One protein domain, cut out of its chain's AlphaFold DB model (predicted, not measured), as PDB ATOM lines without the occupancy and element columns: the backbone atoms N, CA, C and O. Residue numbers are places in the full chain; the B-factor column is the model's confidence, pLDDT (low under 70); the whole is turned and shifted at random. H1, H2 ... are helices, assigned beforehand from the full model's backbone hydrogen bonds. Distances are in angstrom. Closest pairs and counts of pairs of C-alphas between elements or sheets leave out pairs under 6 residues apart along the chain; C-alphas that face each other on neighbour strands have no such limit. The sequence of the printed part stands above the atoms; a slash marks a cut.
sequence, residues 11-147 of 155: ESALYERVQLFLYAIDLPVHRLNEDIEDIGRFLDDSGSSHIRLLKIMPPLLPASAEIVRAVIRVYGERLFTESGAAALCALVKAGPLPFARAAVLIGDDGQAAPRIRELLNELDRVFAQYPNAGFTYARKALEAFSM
ATOM      1  N   GLU A  11     -12.599 -32.058 -10.638       88.31
ATOM      2  CA  GLU A  11     -11.614 -30.976 -10.708       88.31
ATOM      3  C   GLU A  11     -12.252 -29.601 -10.960       88.31
ATOM      4  O   GLU A  11     -11.852 -28.623 -10.333       88.31
ATOM      5  N   SER A  12     -13.263 -29.510 -11.829       90.94
ATOM      6  CA  SER A  12     -13.983 -28.262 -12.119       90.94
ATOM      7  C   SER A  12     -14.725 -27.740 -10.890       90.94
ATOM      8  O   SER A  12     -14.655 -26.547 -10.603       90.94
ATOM      9  N   ALA A  13     -15.364 -28.630 -10.124       94.25
ATOM     10  CA  ALA A  13     -16.038 -28.266  -8.877       94.25
ATOM     11  C   ALA A  13     -15.044 -27.775  -7.810       94.25
ATOM     12  O   ALA A  13     -15.282 -26.773  -7.133       94.25
ATOM     13  N   LEU A  14     -13.892 -28.445  -7.680       96.19
ATOM     14  CA  LEU A  14     -12.826 -28.012  -6.772       96.19
ATOM     15  C   LEU A  14     -12.226 -26.673  -7.206       96.19
ATOM     16  O   LEU A  14     -11.959 -25.822  -6.361       96.19
ATOM     17  N   TYR A  15     -12.053 -26.466  -8.510       97.00
ATOM     18  CA  TYR A  15     -11.534 -25.225  -9.075       97.00
ATOM     19  C   TYR A  15     -12.455 -24.042  -8.790       97.00
ATOM     20  O   TYR A  15     -11.997 -23.029  -8.262       97.00
ATOM     21  N   GLU A  16     -13.752 -24.194  -9.060       96.12
ATOM     22  CA  GLU A  16     -14.756 -23.177  -8.744       96.12
ATOM     23  C   GLU A  16     -14.767 -22.872  -7.241       96.12
ATOM     24  O   GLU A  16     -14.749 -21.711  -6.832       96.12
ATOM     25  N   ARG A  17     -14.681 -23.906  -6.397       96.38
ATOM     26  CA  ARG A  17     -14.595 -23.729  -4.945       96.38
ATOM     27  C   ARG A  17     -13.355 -22.932  -4.535       96.38
ATOM     28  O   ARG A  17     -13.480 -22.033  -3.706       96.38
ATOM     29  N   VAL A  18     -12.177 -23.204  -5.106       97.38
ATOM     30  CA  VAL A  18     -10.969 -22.396  -4.850       97.38
ATOM     31  C   VAL A  18     -11.160 -20.949  -5.312       97.38
ATOM     32  O   VAL A  18     -10.792 -20.037  -4.571       97.38
ATOM     33  N   GLN A  19     -11.768 -20.711  -6.480       97.19
ATOM     34  CA  GLN A  19     -12.073 -19.351  -6.944       97.19
ATOM     35  C   GLN A  19     -12.991 -18.600  -5.974       97.19
ATOM     36  O   GLN A  19     -12.729 -17.439  -5.664       97.19
ATOM     37  N   LEU A  20     -14.011 -19.265  -5.425       96.94
ATOM     38  CA  LEU A  20     -14.874 -18.662  -4.410       96.94
ATOM     39  C   LEU A  20     -14.068 -18.223  -3.181       96.94
ATOM     40  O   LEU A  20     -14.242 -17.099  -2.719       96.94
ATOM     41  N   PHE A  21     -13.138 -19.049  -2.685       96.69
ATOM     42  CA  PHE A  21     -12.249 -18.641  -1.588       96.69
ATOM     43  C   PHE A  21     -11.329 -17.478  -1.978       96.69
ATOM     44  O   PHE A  21     -11.159 -16.549  -1.186       96.69
ATOM     45  N   LEU A  22     -10.765 -17.501  -3.190       96.69
ATOM     46  CA  LEU A  22      -9.931 -16.417  -3.707       96.69
ATOM     47  C   LEU A  22     -10.680 -15.083  -3.718       96.69
ATOM     48  O   LEU A  22     -10.081 -14.064  -3.395       96.69
ATOM     49  N   TYR A  23     -11.969 -15.067  -4.055       96.00
ATOM     50  CA  TYR A  23     -12.729 -13.821  -4.203       96.00
ATOM     51  C   TYR A  23     -13.444 -13.389  -2.921       96.00
ATOM     52  O   TYR A  23     -13.583 -12.188  -2.686       96.00
ATOM     53  N   ALA A  24     -13.855 -14.337  -2.076       93.69
ATOM     54  CA  ALA A  24     -14.628 -14.066  -0.865       93.69
ATOM     55  C   ALA A  24     -13.781 -13.694   0.360       93.69
ATOM     56  O   ALA A  24     -14.324 -13.129   1.307       93.69
ATOM     57  N   ILE A  25     -12.485 -14.026   0.383       92.31
ATOM     58  CA  ILE A  25     -11.643 -13.705   1.539       92.31
ATOM     59  C   ILE A  25     -11.525 -12.187   1.724       92.31
ATOM     60  O   ILE A  25     -11.282 -11.464   0.758       92.31
ATOM     61  N   ASP A  26     -11.651 -11.721   2.966       91.50
ATOM     62  CA  ASP A  26     -11.536 -10.309   3.345       91.50
ATOM     63  C   ASP A  26     -10.065  -9.853   3.340       91.50
ATOM     64  O   ASP A  26      -9.399  -9.754   4.371       91.50
ATOM     65  N   LEU A  27      -9.515  -9.688   2.136       93.06
ATOM     66  CA  LEU A  27      -8.155  -9.223   1.875       93.06
ATOM     67  C   LEU A  27      -8.142  -8.243   0.703       93.06
ATOM     68  O   LEU A  27      -8.934  -8.399  -0.228       93.06
ATOM     69  N   PRO A  28      -7.176  -7.308   0.648       92.25
ATOM     70  CA  PRO A  28      -7.115  -6.330  -0.429       92.25
ATOM     71  C   PRO A  28      -7.121  -6.983  -1.814       92.25
ATOM     72  O   PRO A  28      -6.290  -7.843  -2.119       92.25
ATOM     73  N   VAL A  29      -8.069  -6.581  -2.665       92.75
ATOM     74  CA  VAL A  29      -8.280  -7.175  -3.998       92.75
ATOM     75  C   VAL A  29      -7.060  -7.020  -4.911       92.75
ATOM     76  O   VAL A  29      -6.787  -7.912  -5.710       92.75
ATOM     77  N   HIS A  30      -6.256  -5.971  -4.714       91.88
ATOM     78  CA  HIS A  30      -5.038  -5.736  -5.494       91.88
ATOM     79  C   HIS A  30      -3.976  -6.845  -5.369       91.88
ATOM     80  O   HIS A  30      -3.058  -6.912  -6.183       91.88
ATOM     81  N   ARG A  31      -4.073  -7.746  -4.379       94.56
ATOM     82  CA  ARG A  31      -3.185  -8.920  -4.308       94.56
ATOM     83  C   ARG A  31      -3.320  -9.828  -5.539       94.56
ATOM     84  O   ARG A  31      -2.372 -10.510  -5.893       94.56
ATOM     85  N   LEU A  32      -4.481  -9.805  -6.201       95.88
ATOM     86  CA  LEU A  32      -4.780 -10.598  -7.396       95.88
ATOM     87  C   LEU A  32      -4.397  -9.871  -8.697       95.88
ATOM     88  O   LEU A  32      -4.808 -10.299  -9.774       95.88
ATOM     89  N   ASN A  33      -3.618  -8.780  -8.629       94.19
ATOM     90  CA  ASN A  33      -3.218  -7.999  -9.806       94.19
ATOM     91  C   ASN A  33      -2.456  -8.811 -10.857       94.19
ATOM     92  O   ASN A  33      -2.497  -8.479 -12.038       94.19
ATOM     93  N   GLU A  34      -1.747  -9.852 -10.431       93.50
ATOM     94  CA  GLU A  34      -1.005 -10.741 -11.325       93.50
ATOM     95  C   GLU A  34      -1.809 -11.972 -11.758       93.50
ATOM     96  O   GLU A  34      -1.319 -12.768 -12.555       93.50
ATOM     97  N   ASP A  35      -3.023 -12.138 -11.234       96.19
ATOM     98  CA  ASP A  35      -3.834 -13.343 -11.402       96.19
ATOM     99  C   ASP A  35      -5.115 -13.109 -12.203       96.19
ATOM    100  O   ASP A  35      -5.702 -14.067 -12.705       96.19
ATOM    101  N   ILE A  36      -5.564 -11.859 -12.321       95.25
ATOM    102  CA  ILE A  36      -6.802 -11.472 -12.999       95.25
ATOM    103  C   ILE A  36      -6.525 -10.262 -13.888       95.25
ATOM    104  O   ILE A  36      -5.937  -9.271 -13.452       95.25
ATOM    105  N   GLU A  37      -6.998 -10.326 -15.128       93.50
ATOM    106  CA  GLU A  37      -6.923  -9.200 -16.055       93.50
ATOM    107  C   GLU A  37      -7.831  -8.043 -15.614       93.50
ATOM    108  O   GLU A  37      -8.978  -8.252 -15.211       93.50
ATOM    109  N   ASP A  38      -7.311  -6.816 -15.714       90.25
ATOM    110  CA  ASP A  38      -8.034  -5.579 -15.394       90.25
ATOM    111  C   ASP A  38      -8.711  -5.605 -14.010       90.25
ATOM    112  O   ASP A  38      -9.855  -5.201 -13.811       90.25
ATOM    113  N   ILE A  39      -7.985  -6.093 -13.006       90.56
ATOM    114  CA  ILE A  39      -8.415  -6.097 -11.601       90.56
ATOM    115  C   ILE A  39      -8.851  -4.707 -11.090       90.56
ATOM    116  O   ILE A  39      -9.687  -4.604 -10.192       90.56
ATOM    117  N   GLY A  40      -8.305  -3.635 -11.681       88.69
ATOM    118  CA  GLY A  40      -8.573  -2.247 -11.318       88.69
ATOM    119  C   GLY A  40     -10.046  -1.879 -11.459       88.69
ATOM    120  O   GLY A  40     -10.561  -1.135 -10.628       88.69
ATOM    121  N   ARG A  41     -10.764  -2.489 -12.413       88.56
ATOM    122  CA  ARG A  41     -12.214  -2.295 -12.585       88.56
ATOM    123  C   ARG A  41     -13.049  -2.733 -11.379       88.56
ATOM    124  O   ARG A  41     -14.212  -2.364 -11.279       88.56
ATOM    125  N   PHE A  42     -12.482  -3.545 -10.482       88.25
ATOM    126  CA  PHE A  42     -13.138  -3.986  -9.252       88.25
ATOM    127  C   PHE A  42     -12.778  -3.116  -8.042       88.25
ATOM    128  O   PHE A  42     -13.343  -3.329  -6.972       88.25
ATOM    129  N   LEU A  43     -11.855  -2.162  -8.169       85.25
ATOM    130  CA  LEU A  43     -11.373  -1.319  -7.066       85.25
ATOM    131  C   LEU A  43     -12.104   0.028  -6.957       85.25
ATOM    132  O   LEU A  43     -11.720   0.857  -6.143       85.25
ATOM    133  N   ASP A  44     -13.144   0.251  -7.759       78.44
ATOM    134  CA  ASP A  44     -13.958   1.463  -7.720       78.44
ATOM    135  C   ASP A  44     -14.716   1.635  -6.386       78.44
ATOM    136  O   ASP A  44     -15.133   0.664  -5.748       78.44
ATOM    137  N   ASP A  45     -14.946   2.890  -5.986       66.19
ATOM    138  CA  ASP A  45     -15.501   3.262  -4.671       66.19
ATOM    139  C   ASP A  45     -16.976   2.846  -4.460       66.19
ATOM    140  O   ASP A  45     -17.540   3.012  -3.375       66.19
ATOM    141  N   SER A  46     -17.636   2.289  -5.480       71.75
ATOM    142  CA  SER A  46     -19.064   1.969  -5.445       71.75
ATOM    143  C   SER A  46     -19.355   0.566  -4.876       71.75
ATOM    144  O   SER A  46     -19.695  -0.388  -5.574       71.75
ATOM    145  N   GLY A  47     -19.228   0.411  -3.554       77.69
ATOM    146  CA  GLY A  47     -19.577  -0.820  -2.823       77.69
ATOM    147  C   GLY A  47     -18.425  -1.826  -2.681       77.69
ATOM    148  O   GLY A  47     -17.275  -1.507  -2.955       77.69
ATOM    149  N   SER A  48     -18.718  -3.059  -2.251       88.94
ATOM    150  CA  SER A  48     -17.681  -4.065  -1.959       88.94
ATOM    151  C   SER A  48     -17.076  -4.694  -3.222       88.94
ATOM    152  O   SER A  48     -17.768  -5.398  -3.966       88.94
ATOM    153  N   SER A  49     -15.763  -4.527  -3.406       91.44
ATOM    154  CA  SER A  49     -14.975  -5.184  -4.460       91.44
ATOM    155  C   SER A  49     -15.133  -6.708  -4.457       91.44
ATOM    156  O   SER A  49     -15.223  -7.325  -5.517       91.44
ATOM    157  N   HIS A  50     -15.251  -7.320  -3.276       92.38
ATOM    158  CA  HIS A  50     -15.452  -8.765  -3.123       92.38
ATOM    159  C   HIS A  50     -16.799  -9.228  -3.674       92.38
ATOM    160  O   HIS A  50     -16.872 -10.234  -4.377       92.38
ATOM    161  N   ILE A  51     -17.867  -8.461  -3.432       92.19
ATOM    162  CA  ILE A  51     -19.188  -8.761  -4.000       92.19
ATOM    163  C   ILE A  51     -19.144  -8.658  -5.527       92.19
ATOM    164  O   ILE A  51     -19.751  -9.483  -6.208       92.19
ATOM    165  N   ARG A  52     -18.427  -7.676  -6.085       92.12
ATOM    166  CA  ARG A  52     -18.277  -7.543  -7.543       92.12
ATOM    167  C   ARG A  52     -17.516  -8.727  -8.146       92.12
ATOM    168  O   ARG A  52     -17.977  -9.281  -9.142       92.12
ATOM    169  N   LEU A  53     -16.423  -9.163  -7.515       93.44
ATOM    170  CA  LEU A  53     -15.689 -10.363  -7.927       93.44
ATOM    171  C   LEU A  53     -16.566 -11.619  -7.883       93.44
ATOM    172  O   LEU A  53     -16.575 -12.369  -8.847       93.44
ATOM    173  N   LEU A  54     -17.347 -11.819  -6.817       93.88
ATOM    174  CA  LEU A  54     -18.241 -12.978  -6.685       93.88
ATOM    175  C   LEU A  54     -19.419 -12.953  -7.665       93.88
ATOM    176  O   LEU A  54     -19.900 -14.004  -8.071       93.88
ATOM    177  N   LYS A  55     -19.900 -11.768  -8.053       91.62
ATOM    178  CA  LYS A  55     -20.974 -11.634  -9.050       91.62
ATOM    179  C   LYS A  55     -20.494 -11.911 -10.469       91.62
ATOM    180  O   LYS A  55     -21.244 -12.468 -11.259       91.62
ATOM    181  N   ILE A  56     -19.286 -11.460 -10.800       93.00
ATOM    182  CA  ILE A  56     -18.737 -11.564 -12.158       93.00
ATOM    183  C   ILE A  56     -17.977 -12.880 -12.348       93.00
ATOM    184  O   ILE A  56     -17.958 -13.397 -13.459       93.00
ATOM    185  N   MET A  57     -17.365 -13.412 -11.284       93.94
ATOM    186  CA  MET A  57     -16.471 -14.577 -11.306       93.94
ATOM    187  C   MET A  57     -15.466 -14.492 -12.465       93.94
ATOM    188  O   MET A  57     -15.455 -15.365 -13.336       93.94
ATOM    189  N   PRO A  58     -14.651 -13.417 -12.540       95.19
ATOM    190  CA  PRO A  58     -13.736 -13.247 -13.660       95.19
ATOM    191  C   PRO A  58     -12.790 -14.453 -13.764       95.19
ATOM    192  O   PRO A  58     -12.362 -14.980 -12.735       95.19
ATOM    193  N   PRO A  59     -12.436 -14.902 -14.977       95.81
ATOM    194  CA  PRO A  59     -11.486 -15.991 -15.124       95.81
ATOM    195  C   PRO A  59     -10.114 -15.576 -14.581       95.81
ATOM    196  O   PRO A  59      -9.704 -14.419 -14.695       95.81
ATOM    197  N   LEU A  60      -9.394 -16.543 -14.015       97.19
ATOM    198  CA  LEU A  60      -7.974 -16.373 -13.731       97.19
ATOM    199  C   LEU A  60      -7.187 -16.322 -15.045       97.19
ATOM    200  O   LEU A  60      -7.553 -16.970 -16.030       97.19
ATOM    201  N   LEU A  61      -6.068 -15.603 -15.036       96.50
ATOM    202  CA  LEU A  61      -5.087 -15.664 -16.112       96.50
ATOM    203  C   LEU A  61      -4.602 -17.112 -16.315       96.50
ATOM    204  O   LEU A  61      -4.555 -17.878 -15.346       96.50
ATOM    205  N   PRO A  62      -4.195 -17.506 -17.539       96.44
ATOM    206  CA  PRO A  62      -3.895 -18.904 -17.859       96.44
ATOM    207  C   PRO A  62      -2.897 -19.584 -16.908       96.44
ATOM    208  O   PRO A  62      -3.154 -20.687 -16.432       96.44
ATOM    209  N   ALA A  63      -1.796 -18.910 -16.559       95.81
ATOM    210  CA  ALA A  63      -0.804 -19.458 -15.632       95.81
ATOM    211  C   ALA A  63      -1.374 -19.639 -14.215       95.81
ATOM    212  O   ALA A  63      -1.187 -20.685 -13.599       95.81
ATOM    213  N   SER A  64      -2.117 -18.652 -13.714       97.62
ATOM    214  CA  SER A  64      -2.777 -18.700 -12.406       97.62
ATOM    215  C   SER A  64      -3.835 -19.801 -12.339       97.62
ATOM    216  O   SER A  64      -3.938 -20.497 -11.329       97.62
ATOM    217  N   ALA A  65      -4.582 -20.017 -13.424       97.88
ATOM    218  CA  ALA A  65      -5.518 -21.128 -13.535       97.88
ATOM    219  C   ALA A  65      -4.801 -22.484 -13.446       97.88
ATOM    220  O   ALA A  65      -5.223 -23.339 -12.668       97.88
ATOM    221  N   GLU A  66      -3.700 -22.665 -14.178       97.69
ATOM    222  CA  GLU A  66      -2.927 -23.911 -14.143       97.69
ATOM    223  C   GLU A  66      -2.244 -24.156 -12.794       97.69
ATOM    224  O   GLU A  66      -2.180 -25.297 -12.343       97.69
ATOM    225  N   ILE A  67      -1.830 -23.102 -12.086       97.94
ATOM    226  CA  ILE A  67      -1.345 -23.213 -10.702       97.94
ATOM    227  C   ILE A  67      -2.444 -23.747  -9.781       97.94
ATOM    228  O   ILE A  67      -2.206 -24.671  -9.002       97.94
ATOM    229  N   VAL A  68      -3.662 -23.204  -9.868       98.19
ATOM    230  CA  VAL A  68      -4.788 -23.705  -9.065       98.19
ATOM    231  C   VAL A  68      -5.073 -25.174  -9.401       98.19
ATOM    232  O   VAL A  68      -5.270 -25.977  -8.488       98.19
ATOM    233  N   ARG A  69      -5.019 -25.562 -10.683       97.62
ATOM    234  CA  ARG A  69      -5.164 -26.969 -11.101       97.62
ATOM    235  C   ARG A  69      -4.055 -27.859 -10.568       97.62
ATOM    236  O   ARG A  69      -4.349 -28.957 -10.116       97.62
ATOM    237  N   ALA A  70      -2.807 -27.405 -10.572       96.31
ATOM    238  CA  ALA A  70      -1.688 -28.136  -9.983       96.31
ATOM    239  C   ALA A  70      -1.930 -28.415  -8.490       96.31
ATOM    240  O   ALA A  70      -1.808 -29.555  -8.041       96.31
ATOM    241  N   VAL A  71      -2.374 -27.409  -7.729       96.38
ATOM    242  CA  VAL A  71      -2.729 -27.584  -6.309       96.38
ATOM    243  C   VAL A  71      -3.874 -28.591  -6.148       96.38
ATOM    244  O   VAL A  71      -3.801 -29.476  -5.296       96.38
ATOM    245  N   ILE A  72      -4.915 -28.508  -6.979       96.31
ATOM    246  CA  ILE A  72      -6.047 -29.444  -6.935       96.31
ATOM    247  C   ILE A  72      -5.616 -30.866  -7.304       96.31
ATOM    248  O   ILE A  72      -6.051 -31.805  -6.649       96.31
ATOM    249  N   ARG A  73      -4.734 -31.050  -8.288       94.56
ATOM    250  CA  ARG A  73      -4.221 -32.371  -8.674       94.56
ATOM    251  C   ARG A  73      -3.459 -33.047  -7.531       94.56
ATOM    252  O   ARG A  73      -3.623 -34.244  -7.323       94.56
ATOM    253  N   VAL A  74      -2.702 -32.279  -6.746       93.75
ATOM    254  CA  VAL A  74      -1.906 -32.801  -5.619       93.75
ATOM    255  C   VAL A  74      -2.738 -33.033  -4.353       93.75
ATOM    256  O   VAL A  74      -2.526 -34.005  -3.623       93.75
ATOM    257  N   TYR A  75      -3.674 -32.134  -4.041       92.69
ATOM    258  CA  TYR A  75      -4.430 -32.191  -2.785       92.69
ATOM    259  C   TYR A  75      -5.829 -32.800  -2.934       92.69
ATOM    260  O   TYR A  75      -6.342 -33.391  -1.979       92.69
ATOM    261  N   GLY A  76      -6.463 -32.661  -4.095       93.56
ATOM    262  CA  GLY A  76      -7.868 -32.996  -4.317       93.56
ATOM    263  C   GLY A  76      -8.780 -32.351  -3.272       93.56
ATOM    264  O   GLY A  76      -8.558 -31.226  -2.822       93.56
ATOM    265  N   GLU A  77      -9.767 -33.112  -2.800       93.25
ATOM    266  CA  GLU A  77     -10.680 -32.713  -1.716       93.25
ATOM    267  C   GLU A  77      -9.959 -32.365  -0.403       93.25
ATOM    268  O   GLU A  77     -10.440 -31.552   0.392       93.25
ATOM    269  N   ARG A  78      -8.767 -32.934  -0.162       91.81
ATOM    270  CA  ARG A  78      -8.014 -32.687   1.078       91.81
ATOM    271  C   ARG A  78      -7.582 -31.235   1.220       91.81
ATOM    272  O   ARG A  78      -7.275 -30.827   2.341       91.81
ATOM    273  N   LEU A  79      -7.581 -30.467   0.130       93.38
ATOM    274  CA  LEU A  79      -7.312 -29.031   0.137       93.38
ATOM    275  C   LEU A  79      -8.229 -28.275   1.112       93.38
ATOM    276  O   LEU A  79      -7.797 -27.313   1.739       93.38
ATOM    277  N   PHE A  80      -9.461 -28.760   1.296       93.88
ATOM    278  CA  PHE A  80     -10.482 -28.162   2.161       93.88
ATOM    279  C   PHE A  80     -10.561 -28.808   3.555       93.88
ATOM    280  O   PHE A  80     -11.525 -28.598   4.286       93.88
ATOM    281  N   THR A  81      -9.553 -29.600   3.927       91.25
ATOM    282  CA  THR A  81      -9.418 -30.237   5.248       91.25
ATOM    283  C   THR A  81      -8.228 -29.654   6.003       91.25
ATOM    284  O   THR A  81      -7.391 -28.977   5.406       91.25
ATOM    285  N   GLU A  82      -8.067 -29.997   7.283       83.94
ATOM    286  CA  GLU A  82      -6.891 -29.607   8.081       83.94
ATOM    287  C   GLU A  82      -5.559 -29.928   7.379       83.94
ATOM    288  O   GLU A  82      -4.614 -29.147   7.435       83.94
ATOM    289  N   SER A  83      -5.499 -31.035   6.627       81.88
ATOM    290  CA  SER A  83      -4.275 -31.472   5.944       81.88
ATOM    291  C   SER A  83      -3.883 -30.664   4.695       81.88
ATOM    292  O   SER A  83      -2.774 -30.842   4.186       81.88
ATOM    293  N   GLY A  84      -4.774 -29.807   4.190       85.44
ATOM    294  CA  GLY A  84      -4.543 -28.928   3.036       85.44
ATOM    295  C   GLY A  84      -4.820 -27.449   3.314       85.44
ATOM    296  O   GLY A  84      -4.442 -26.599   2.509       85.44
ATOM    297  N   ALA A  85      -5.401 -27.126   4.473       89.75
ATOM    298  CA  ALA A  85      -5.816 -25.778   4.841       89.75
ATOM    299  C   ALA A  85      -4.668 -24.763   4.808       89.75
ATOM    300  O   ALA A  85      -4.882 -23.625   4.405       89.75
ATOM    301  N   ALA A  86      -3.446 -25.161   5.175       90.75
ATOM    302  CA  ALA A  86      -2.280 -24.279   5.101       90.75
ATOM    303  C   ALA A  86      -1.941 -23.891   3.651       90.75
ATOM    304  O   ALA A  86      -1.697 -22.717   3.375       90.75
ATOM    305  N   ALA A  87      -1.990 -24.853   2.722       91.94
ATOM    306  CA  ALA A  87      -1.749 -24.606   1.302       91.94
ATOM    307  C   ALA A  87      -2.860 -23.737   0.697       91.94
ATOM    308  O   ALA A  87      -2.559 -22.752   0.028       91.94
ATOM    309  N   LEU A  88      -4.129 -24.035   1.003       95.81
ATOM    310  CA  LEU A  88      -5.262 -23.206   0.580       95.81
ATOM    311  C   LEU A  88      -5.158 -21.780   1.139       95.81
ATOM    312  O   LEU A  88      -5.324 -20.818   0.397       95.81
ATOM    313  N   CYS A  89      -4.839 -21.630   2.428       95.31
ATOM    314  CA  CYS A  89      -4.636 -20.323   3.051       95.31
ATOM    315  C   CYS A  89      -3.518 -19.541   2.364       95.31
ATOM    316  O   CYS A  89      -3.699 -18.360   2.089       95.31
ATOM    317  N   ALA A  90      -2.371 -20.171   2.098       95.31
ATOM    318  CA  ALA A  90      -1.249 -19.522   1.431       95.31
ATOM    319  C   ALA A  90      -1.619 -19.086   0.005       95.31
ATOM    320  O   ALA A  90      -1.405 -17.928  -0.353       95.31
ATOM    321  N   LEU A  91      -2.253 -19.979  -0.762       97.19
ATOM    322  CA  LEU A  91      -2.741 -19.715  -2.115       97.19
ATOM    323  C   LEU A  91      -3.711 -18.527  -2.145       97.19
ATOM    324  O   LEU A  91      -3.571 -17.622  -2.962       97.19
ATOM    325  N   VAL A  92      -4.679 -18.501  -1.228       96.94
ATOM    326  CA  VAL A  92      -5.736 -17.482  -1.185       96.94
ATOM    327  C   VAL A  92      -5.230 -16.135  -0.651       96.94
ATOM    328  O   VAL A  92      -5.670 -15.076  -1.110       96.94
ATOM    329  N   LYS A  93      -4.289 -16.161   0.303       95.44
ATOM    330  CA  LYS A  93      -3.663 -14.953   0.860       95.44
ATOM    331  C   LYS A  93      -2.736 -14.264  -0.130       95.44
ATOM    332  O   LYS A  93      -2.711 -13.039  -0.156       95.44
ATOM    333  N   ALA A  94      -1.970 -15.033  -0.897       95.50
ATOM    334  CA  ALA A  94      -0.979 -14.488  -1.816       95.50
ATOM    335  C   ALA A  94      -1.554 -14.204  -3.213       95.50
ATOM    336  O   ALA A  94      -1.136 -13.242  -3.845       95.50
ATOM    337  N   GLY A  95      -2.506 -15.019  -3.671       96.81
ATOM    338  CA  GLY A  95      -2.835 -15.158  -5.089       96.81
ATOM    339  C   GLY A  95      -2.058 -16.329  -5.718       96.81
ATOM    340  O   GLY A  95      -0.952 -16.638  -5.253       96.81
ATOM    341  N   PRO A  96      -2.611 -17.022  -6.734       97.50
ATOM    342  CA  PRO A  96      -1.968 -18.177  -7.363       97.50
ATOM    343  C   PRO A  96      -0.531 -17.938  -7.825       97.50
ATOM    344  O   PRO A  96       0.360 -18.718  -7.480       97.50
ATOM    345  N   LEU A  97      -0.277 -16.868  -8.573       95.38
ATOM    346  CA  LEU A  97       1.034 -16.637  -9.163       95.38
ATOM    347  C   LEU A  97       2.099 -16.281  -8.111       95.38
ATOM    348  O   LEU A  97       3.143 -16.946  -8.096       95.38
ATOM    349  N   PRO A  98       1.861 -15.334  -7.178       94.31
ATOM    350  CA  PRO A  98       2.784 -15.092  -6.071       94.31
ATOM    351  C   PRO A  98       3.016 -16.330  -5.190       94.31
ATOM    352  O   PRO A  98       4.154 -16.585  -4.792       94.31
ATOM    353  N   PHE A  99       1.974 -17.131  -4.931       95.06
ATOM    354  CA  PHE A  99       2.094 -18.396  -4.199       95.06
ATOM    355  C   PHE A  99       3.062 -19.365  -4.885       95.06
ATOM    356  O   PHE A  99       3.984 -19.866  -4.241       95.06
ATOM    357  N   ALA A 100       2.887 -19.606  -6.186       94.38
ATOM    358  CA  ALA A 100       3.723 -20.548  -6.920       94.38
ATOM    359  C   ALA A 100       5.189 -20.103  -6.974       94.38
ATOM    360  O   ALA A 100       6.090 -20.915  -6.766       94.38
ATOM    361  N   ARG A 101       5.437 -18.803  -7.190       91.62
ATOM    362  CA  ARG A 101       6.799 -18.247  -7.167       91.62
ATOM    363  C   ARG A 101       7.458 -18.428  -5.807       91.62
ATOM    364  O   ARG A 101       8.617 -18.823  -5.749       91.62
ATOM    365  N   ALA A 102       6.730 -18.152  -4.724       88.94
ATOM    366  CA  ALA A 102       7.244 -18.326  -3.371       88.94
ATOM    367  C   ALA A 102       7.556 -19.799  -3.072       88.94
ATOM    368  O   ALA A 102       8.621 -20.090  -2.537       88.94
ATOM    369  N   ALA A 103       6.672 -20.720  -3.464       87.81
ATOM    370  CA  ALA A 103       6.883 -22.152  -3.277       87.81
ATOM    371  C   ALA A 103       8.159 -22.636  -3.985       87.81
ATOM    372  O   ALA A 103       9.006 -23.261  -3.350       87.81
ATOM    373  N   VAL A 104       8.339 -22.282  -5.262       85.62
ATOM    374  CA  VAL A 104       9.530 -22.667  -6.041       85.62
ATOM    375  C   VAL A 104      10.801 -21.989  -5.522       85.62
ATOM    376  O   VAL A 104      11.851 -22.622  -5.482       85.62
ATOM    377  N   LEU A 105      10.722 -20.728  -5.083       82.19
ATOM    378  CA  LEU A 105      11.879 -20.006  -4.544       82.19
ATOM    379  C   LEU A 105      12.367 -20.582  -3.209       82.19
ATOM    380  O   LEU A 105      13.571 -20.624  -2.974       82.19
ATOM    381  N   ILE A 106      11.445 -20.993  -2.335       79.88
ATOM    382  CA  ILE A 106      11.789 -21.685  -1.087       79.88
ATOM    383  C   ILE A 106      12.392 -23.055  -1.412       79.88
ATOM    384  O   ILE A 106      13.384 -23.447  -0.800       79.88
ATOM    385  N   GLY A 107      11.827 -23.742  -2.409       71.25
ATOM    386  CA  GLY A 107      12.319 -25.024  -2.896       71.25
ATOM    387  C   GLY A 107      12.166 -26.157  -1.879       71.25
ATOM    388  O   GLY A 107      11.445 -26.051  -0.887       71.25
ATOM    389  N   ASP A 108      12.838 -27.269  -2.163       76.44
ATOM    390  CA  ASP A 108      13.007 -28.389  -1.238       76.44
ATOM    391  C   ASP A 108      14.452 -28.386  -0.725       76.44
ATOM    392  O   ASP A 108      15.395 -28.469  -1.513       76.44
ATOM    393  N   ASP A 109      14.630 -28.305   0.592       71.19
ATOM    394  CA  ASP A 109      15.930 -28.431   1.263       71.19
ATOM    395  C   ASP A 109      16.361 -29.901   1.460       71.19
ATOM    396  O   ASP A 109      17.362 -30.194   2.116       71.19
ATOM    397  N   GLY A 110      15.603 -30.842   0.890       69.31
ATOM    398  CA  GLY A 110      15.774 -32.285   1.022       69.31
ATOM    399  C   GLY A 110      14.980 -32.890   2.181       69.31
ATOM    400  O   GLY A 110      14.994 -34.112   2.343       69.31
ATOM    401  N   GLN A 111      14.282 -32.073   2.979       68.94
ATOM    402  CA  GLN A 111      13.423 -32.513   4.083       68.94
ATOM    403  C   GLN A 111      11.931 -32.348   3.776       68.94
ATOM    404  O   GLN A 111      11.087 -32.717   4.602       68.94
ATOM    405  N   ALA A 112      11.561 -31.837   2.597       74.62
ATOM    406  CA  ALA A 112      10.161 -31.638   2.281       74.62
ATOM    407  C   ALA A 112       9.407 -32.975   2.200       74.62
ATOM    408  O   ALA A 112       9.844 -33.979   1.607       74.62
ATOM    409  N   ALA A 113       8.207 -32.974   2.782       81.44
ATOM    410  CA  ALA A 113       7.286 -34.096   2.689       81.44
ATOM    411  C   ALA A 113       7.021 -34.447   1.208       81.44
ATOM    412  O   ALA A 113       6.955 -33.538   0.377       81.44
ATOM    413  N   PRO A 114       6.798 -35.731   0.856       85.75
ATOM    414  CA  PRO A 114       6.612 -36.163  -0.535       85.75
ATOM    415  C   PRO A 114       5.589 -35.337  -1.329       85.75
ATOM    416  O   PRO A 114       5.798 -35.057  -2.503       85.75
ATOM    417  N   ARG A 115       4.522 -34.878  -0.666       84.94
ATOM    418  CA  ARG A 115       3.490 -34.032  -1.277       84.94
ATOM    419  C   ARG A 115       3.991 -32.646  -1.679       84.94
ATOM    420  O   ARG A 115       3.562 -32.119  -2.695       84.94
ATOM    421  N   ILE A 116       4.863 -32.039  -0.878       85.81
ATOM    422  CA  ILE A 116       5.437 -30.731  -1.208       85.81
ATOM    423  C   ILE A 116       6.335 -30.873  -2.434       85.81
ATOM    424  O   ILE A 116       6.216 -30.077  -3.355       85.81
ATOM    425  N   ARG A 117       7.136 -31.942  -2.509       87.69
ATOM    426  CA  ARG A 117       7.907 -32.272  -3.717       87.69
ATOM    427  C   ARG A 117       7.024 -32.468  -4.946       87.69
ATOM    428  O   ARG A 117       7.341 -31.962  -6.014       87.69
ATOM    429  N   GLU A 118       5.911 -33.182  -4.798       91.44
ATOM    430  CA  GLU A 118       4.940 -33.366  -5.880       91.44
ATOM    431  C   GLU A 118       4.354 -32.028  -6.356       91.44
ATOM    432  O   GLU A 118       4.322 -31.769  -7.557       91.44
ATOM    433  N   LEU A 119       3.986 -31.143  -5.422       92.31
ATOM    434  CA  LEU A 119       3.532 -29.792  -5.744       92.31
ATOM    435  C   LEU A 119       4.611 -28.980  -6.466       92.31
ATOM    436  O   LEU A 119       4.306 -28.378  -7.487       92.31
ATOM    437  N   LEU A 120       5.851 -28.970  -5.973       90.69
ATOM    438  CA  LEU A 120       6.951 -28.236  -6.607       90.69
ATOM    439  C   LEU A 120       7.179 -28.706  -8.049       90.69
ATOM    440  O   LEU A 120       7.243 -27.876  -8.950       90.69
ATOM    441  N   ASN A 121       7.165 -30.020  -8.291       90.75
ATOM    442  CA  ASN A 121       7.282 -30.580  -9.639       90.75
ATOM    443  C   ASN A 121       6.132 -30.149 -10.564       90.75
ATOM    444  O   ASN A 121       6.350 -29.891 -11.748       90.75
ATOM    445  N   GLU A 122       4.898 -30.087 -10.057       94.06
ATOM    446  CA  GLU A 122       3.760 -29.585 -10.834       94.06
ATOM    447  C   GLU A 122       3.890 -28.084 -11.126       94.06
ATOM    448  O   GLU A 122       3.639 -27.656 -12.251       94.06
ATOM    449  N   LEU A 123       4.338 -27.281 -10.159       92.69
ATOM    450  CA  LEU A 123       4.563 -25.847 -10.361       92.69
ATOM    451  C   LEU A 123       5.689 -25.576 -11.368       92.69
ATOM    452  O   LEU A 123       5.536 -24.707 -12.227       92.69
ATOM    453  N   ASP A 124       6.769 -26.358 -11.335       90.19
ATOM    454  CA  ASP A 124       7.848 -26.282 -12.323       90.19
ATOM    455  C   ASP A 124       7.341 -26.583 -13.738       90.19
ATOM    456  O   ASP A 124       7.697 -25.882 -14.690       90.19
ATOM    457  N   ARG A 125       6.445 -27.570 -13.897       90.81
ATOM    458  CA  ARG A 125       5.785 -27.844 -15.188       90.81
ATOM    459  C   ARG A 125       4.960 -26.654 -15.663       90.81
ATOM    460  O   ARG A 125       5.033 -26.300 -16.842       90.81
ATOM    461  N   VAL A 126       4.215 -26.009 -14.764       93.31
ATOM    462  CA  VAL A 126       3.445 -24.808 -15.112       93.31
ATOM    463  C   VAL A 126       4.382 -23.682 -15.552       93.31
ATOM    464  O   VAL A 126       4.148 -23.069 -16.592       93.31
ATOM    465  N   PHE A 127       5.483 -23.427 -14.844       90.75
ATOM    466  CA  PHE A 127       6.431 -22.388 -15.254       90.75
ATOM    467  C   PHE A 127       7.195 -22.721 -16.537       90.75
ATOM    468  O   PHE A 127       7.507 -21.806 -17.298       90.75
ATOM    469  N   ALA A 128       7.430 -24.000 -16.840       88.31
ATOM    470  CA  ALA A 128       7.964 -24.414 -18.134       88.31
ATOM    471  C   ALA A 128       6.987 -24.109 -19.287       88.31
ATOM    472  O   ALA A 128       7.413 -23.684 -20.360       88.31
ATOM    473  N   GLN A 129       5.678 -24.273 -19.061       91.62
ATOM    474  CA  GLN A 129       4.637 -23.939 -20.039       91.62
ATOM    475  C   GLN A 129       4.386 -22.425 -20.148       91.62
ATOM    476  O   GLN A 129       4.103 -21.917 -21.234       91.62
ATOM    477  N   TYR A 130       4.526 -21.692 -19.041       90.44
ATOM    478  CA  TYR A 130       4.320 -20.246 -18.951       90.44
ATOM    479  C   TYR A 130       5.591 -19.540 -18.448       90.44
ATOM    480  O   TYR A 130       5.597 -18.972 -17.350       90.44
ATOM    481  N   PRO A 131       6.675 -19.492 -19.247       81.06
ATOM    482  CA  PRO A 131       7.974 -18.975 -18.800       81.06
ATOM    483  C   PRO A 131       7.928 -17.497 -18.391       81.06
ATOM    484  O   PRO A 131       8.678 -17.050 -17.524       81.06
ATOM    485  N   ASN A 132       6.999 -16.728 -18.965       80.75
ATOM    486  CA  ASN A 132       6.795 -15.326 -18.605       80.75
ATOM    487  C   ASN A 132       5.981 -15.137 -17.305       80.75
ATOM    488  O   ASN A 132       5.912 -14.027 -16.779       80.75
ATOM    489  N   ALA A 133       5.382 -16.188 -16.751       80.12
ATOM    490  CA  ALA A 133       4.676 -16.112 -15.475       80.12
ATOM    491  C   ALA A 133       5.635 -16.296 -14.281       80.12
ATOM    492  O   ALA A 133       5.440 -15.677 -13.236       80.12
ATOM    493  N   GLY A 134       6.709 -17.078 -14.458       63.78
ATOM    494  CA  GLY A 134       7.660 -17.445 -13.401       63.78
ATOM    495  C   GLY A 134       8.417 -16.266 -12.808       63.78
ATOM    496  O   GLY A 134       8.241 -15.955 -11.641       63.78
ATOM    497  N   PHE A 135       9.237 -15.570 -13.595       68.81
ATOM    498  CA  PHE A 135      10.091 -14.497 -13.070       68.81
ATOM    499  C   PHE A 135      10.397 -13.429 -14.123       68.81
ATOM    500  O   PHE A 135      11.536 -12.992 -14.253       68.81
ATOM    501  N   THR A 136       9.400 -12.985 -14.898       63.75
ATOM    502  CA  THR A 136       9.621 -11.996 -15.977       63.75
ATOM    503  C   THR A 136      10.396 -10.765 -15.516       63.75
ATOM    504  O   THR A 136      11.262 -10.294 -16.249       63.75
ATOM    505  N   TYR A 137      10.140 -10.261 -14.305       55.66
ATOM    506  CA  TYR A 137      10.875  -9.112 -13.778       55.66
ATOM    507  C   TYR A 137      12.348  -9.438 -13.488       55.66
ATOM    508  O   TYR A 137      13.225  -8.695 -13.917       55.66
ATOM    509  N   ALA A 138      12.640 -10.573 -12.844       61.03
ATOM    510  CA  ALA A 138      14.019 -10.982 -12.579       61.03
ATOM    511  C   ALA A 138      14.764 -11.337 -13.873       61.03
ATOM    512  O   ALA A 138      15.915 -10.952 -14.028       61.03
ATOM    513  N   ARG A 139      14.101 -11.981 -14.845       60.56
ATOM    514  CA  ARG A 139      14.676 -12.265 -16.167       60.56
ATOM    515  C   ARG A 139      15.005 -10.978 -16.920       60.56
ATOM    516  O   ARG A 139      16.128 -10.836 -17.374       60.56
ATOM    517  N   LYS A 140      14.076 -10.018 -16.989       58.09
ATOM    518  CA  LYS A 140      14.324  -8.706 -17.615       58.09
ATOM    519  C   LYS A 140      15.432  -7.928 -16.906       58.09
ATOM    520  O   LYS A 140      16.256  -7.308 -17.571       58.09
ATOM    521  N   ALA A 141      15.473  -7.971 -15.573       59.03
ATOM    522  CA  ALA A 141      16.540  -7.348 -14.797       59.03
ATOM    523  C   ALA A 141      17.898  -8.005 -15.100       59.03
ATOM    524  O   ALA A 141      18.856  -7.309 -15.413       59.03
ATOM    525  N   LEU A 142      17.973  -9.338 -15.087       65.00
ATOM    526  CA  LEU A 142      19.187 -10.092 -15.403       65.00
ATOM    527  C   LEU A 142      19.627  -9.903 -16.858       65.00
ATOM    528  O   LEU A 142      20.816  -9.752 -17.102       65.00
ATOM    529  N   GLU A 143      18.705  -9.842 -17.818       66.44
ATOM    530  CA  GLU A 143      18.996  -9.526 -19.224       66.44
ATOM    531  C   GLU A 143      19.574  -8.115 -19.383       66.44
ATOM    532  O   GLU A 143      20.539  -7.934 -20.123       66.44
ATOM    533  N   ALA A 144      19.057  -7.132 -18.636       64.44
ATOM    534  CA  ALA A 144      19.617  -5.783 -18.605       64.44
ATOM    535  C   ALA A 144      21.046  -5.750 -18.029       64.44
ATOM    536  O   ALA A 144      21.864  -4.952 -18.479       64.44
ATOM    537  N   PHE A 145      21.375  -6.640 -17.086       65.31
ATOM    538  CA  PHE A 145      22.743  -6.811 -16.578       65.31
ATOM    539  C   PHE A 145      23.629  -7.695 -17.473       65.31
ATOM    540  O   PHE A 145      24.849  -7.564 -17.438       65.31
ATOM    541  N   SER A 146      23.042  -8.563 -18.300       62.25
ATOM    542  CA  SER A 146      23.751  -9.505 -19.183       62.25
ATOM    543  C   SER A 146      24.131  -8.900 -20.540       62.25
ATOM    544  O   SER A 146      24.532  -9.633 -21.446       62.25
ATOM    545  N   MET A 147      24.007  -7.577 -20.712       51.19
ATOM    546  CA  MET A 147      24.394  -6.901 -21.948       51.19
ATOM    547  C   MET A 147      25.874  -7.151 -22.253       51.19
ATOM    548  O   MET A 147      26.780  -6.627 -21.608       51.19
TER     549      MET A 147
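What this domain is: This is residues 11 to 147 of the 155 residues of an uncharacterized protein of Paraburkholderia tropica (UniProt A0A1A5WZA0). A flat slab of helices is built round H5, with H1 crossing it on one side, H8 running beside it on the other, and H7 across its residues 63 to 68; H6 folds back from its end. The short helices H2, H3 and H4 make a corner of the slab beyond the last residues of H1, while residues 140 to 147, of which 140 to 145 belong to H9, stick out. The printed part has 137 residues with nine named helices, H1 to H9 in order, and no named strand: all helix, with mostly crossed packing. It is compact, with a radius of gyration of the C-alphas of 15.7 A and spans of 46 by 44 by 21 A.

How they stand to each other: Start with H1, residues 11 to 24. Next come H2, residues 29 to 32, and H3, residues 39 to 42, which touch; their closest C-alphas, His 30 and Ile 39, are 7.0 A apart. H4, residues 49 to 56, touches residues 20 to 24 of H1 alone, at a shallow tilt of 31 degrees, opposite ways; look at C-alphas 24 and 50, the closest, 5.8 A apart. H5, residues 62 to 80, is the hub, touching four helices. It is about perpendicular to H1, at 79 degrees, with C-alphas 11 and 72 closest at 6.9 A. H6, residues 82 to 94, touches H5 only at the corner, closest at C-alphas 78 and 84, 5.5 A. H6 also touches H1, at C-alphas 22 and 92, the closest, 5.0 A. H7, residues 96 to 106, touches H5 at C-alphas 64 and 96, the closest, 5.1 A. H8, residues 114 to 129, touches H5 at a shallow tilt of 17 degrees, opposite ways, with C-alphas 70 and 122 closest at 5.7 A. H9, residues 131 to 145, touches H7 with residues 133 to 135 alone, closest at C-alphas 101 and 134, 6.3 A. Every O i to N i+4 pair is within hydrogen-bond range in H1, H4, H7 and H8, against 11 of 15 in H5, 7 of 9 in H6 and 7 of 11 in H9; H2 and H3 are too short for such a pair.

Where its parts are: Find C-alpha 11 at (-11.614, -30.976, -10.708), where H1 begins, 19.8 A long. H5 starts at C-alpha 62, (-3.895, -18.904, -17.859), and spans 23.0 A, with a kink of 82 degrees near residue 74. H8 spans 23.1 A, and H9 ends at C-alpha 145, (22.743, -6.811, -16.578).

The domain as a whole: C-alphas 46 and 110 are the farthest apart, 49.3 A. The printed part has no cut, and no link is long. Residues 109 to 114 also stand free. pLDDT is under 70 at residues 45, 110 to 111 and 134 to 147.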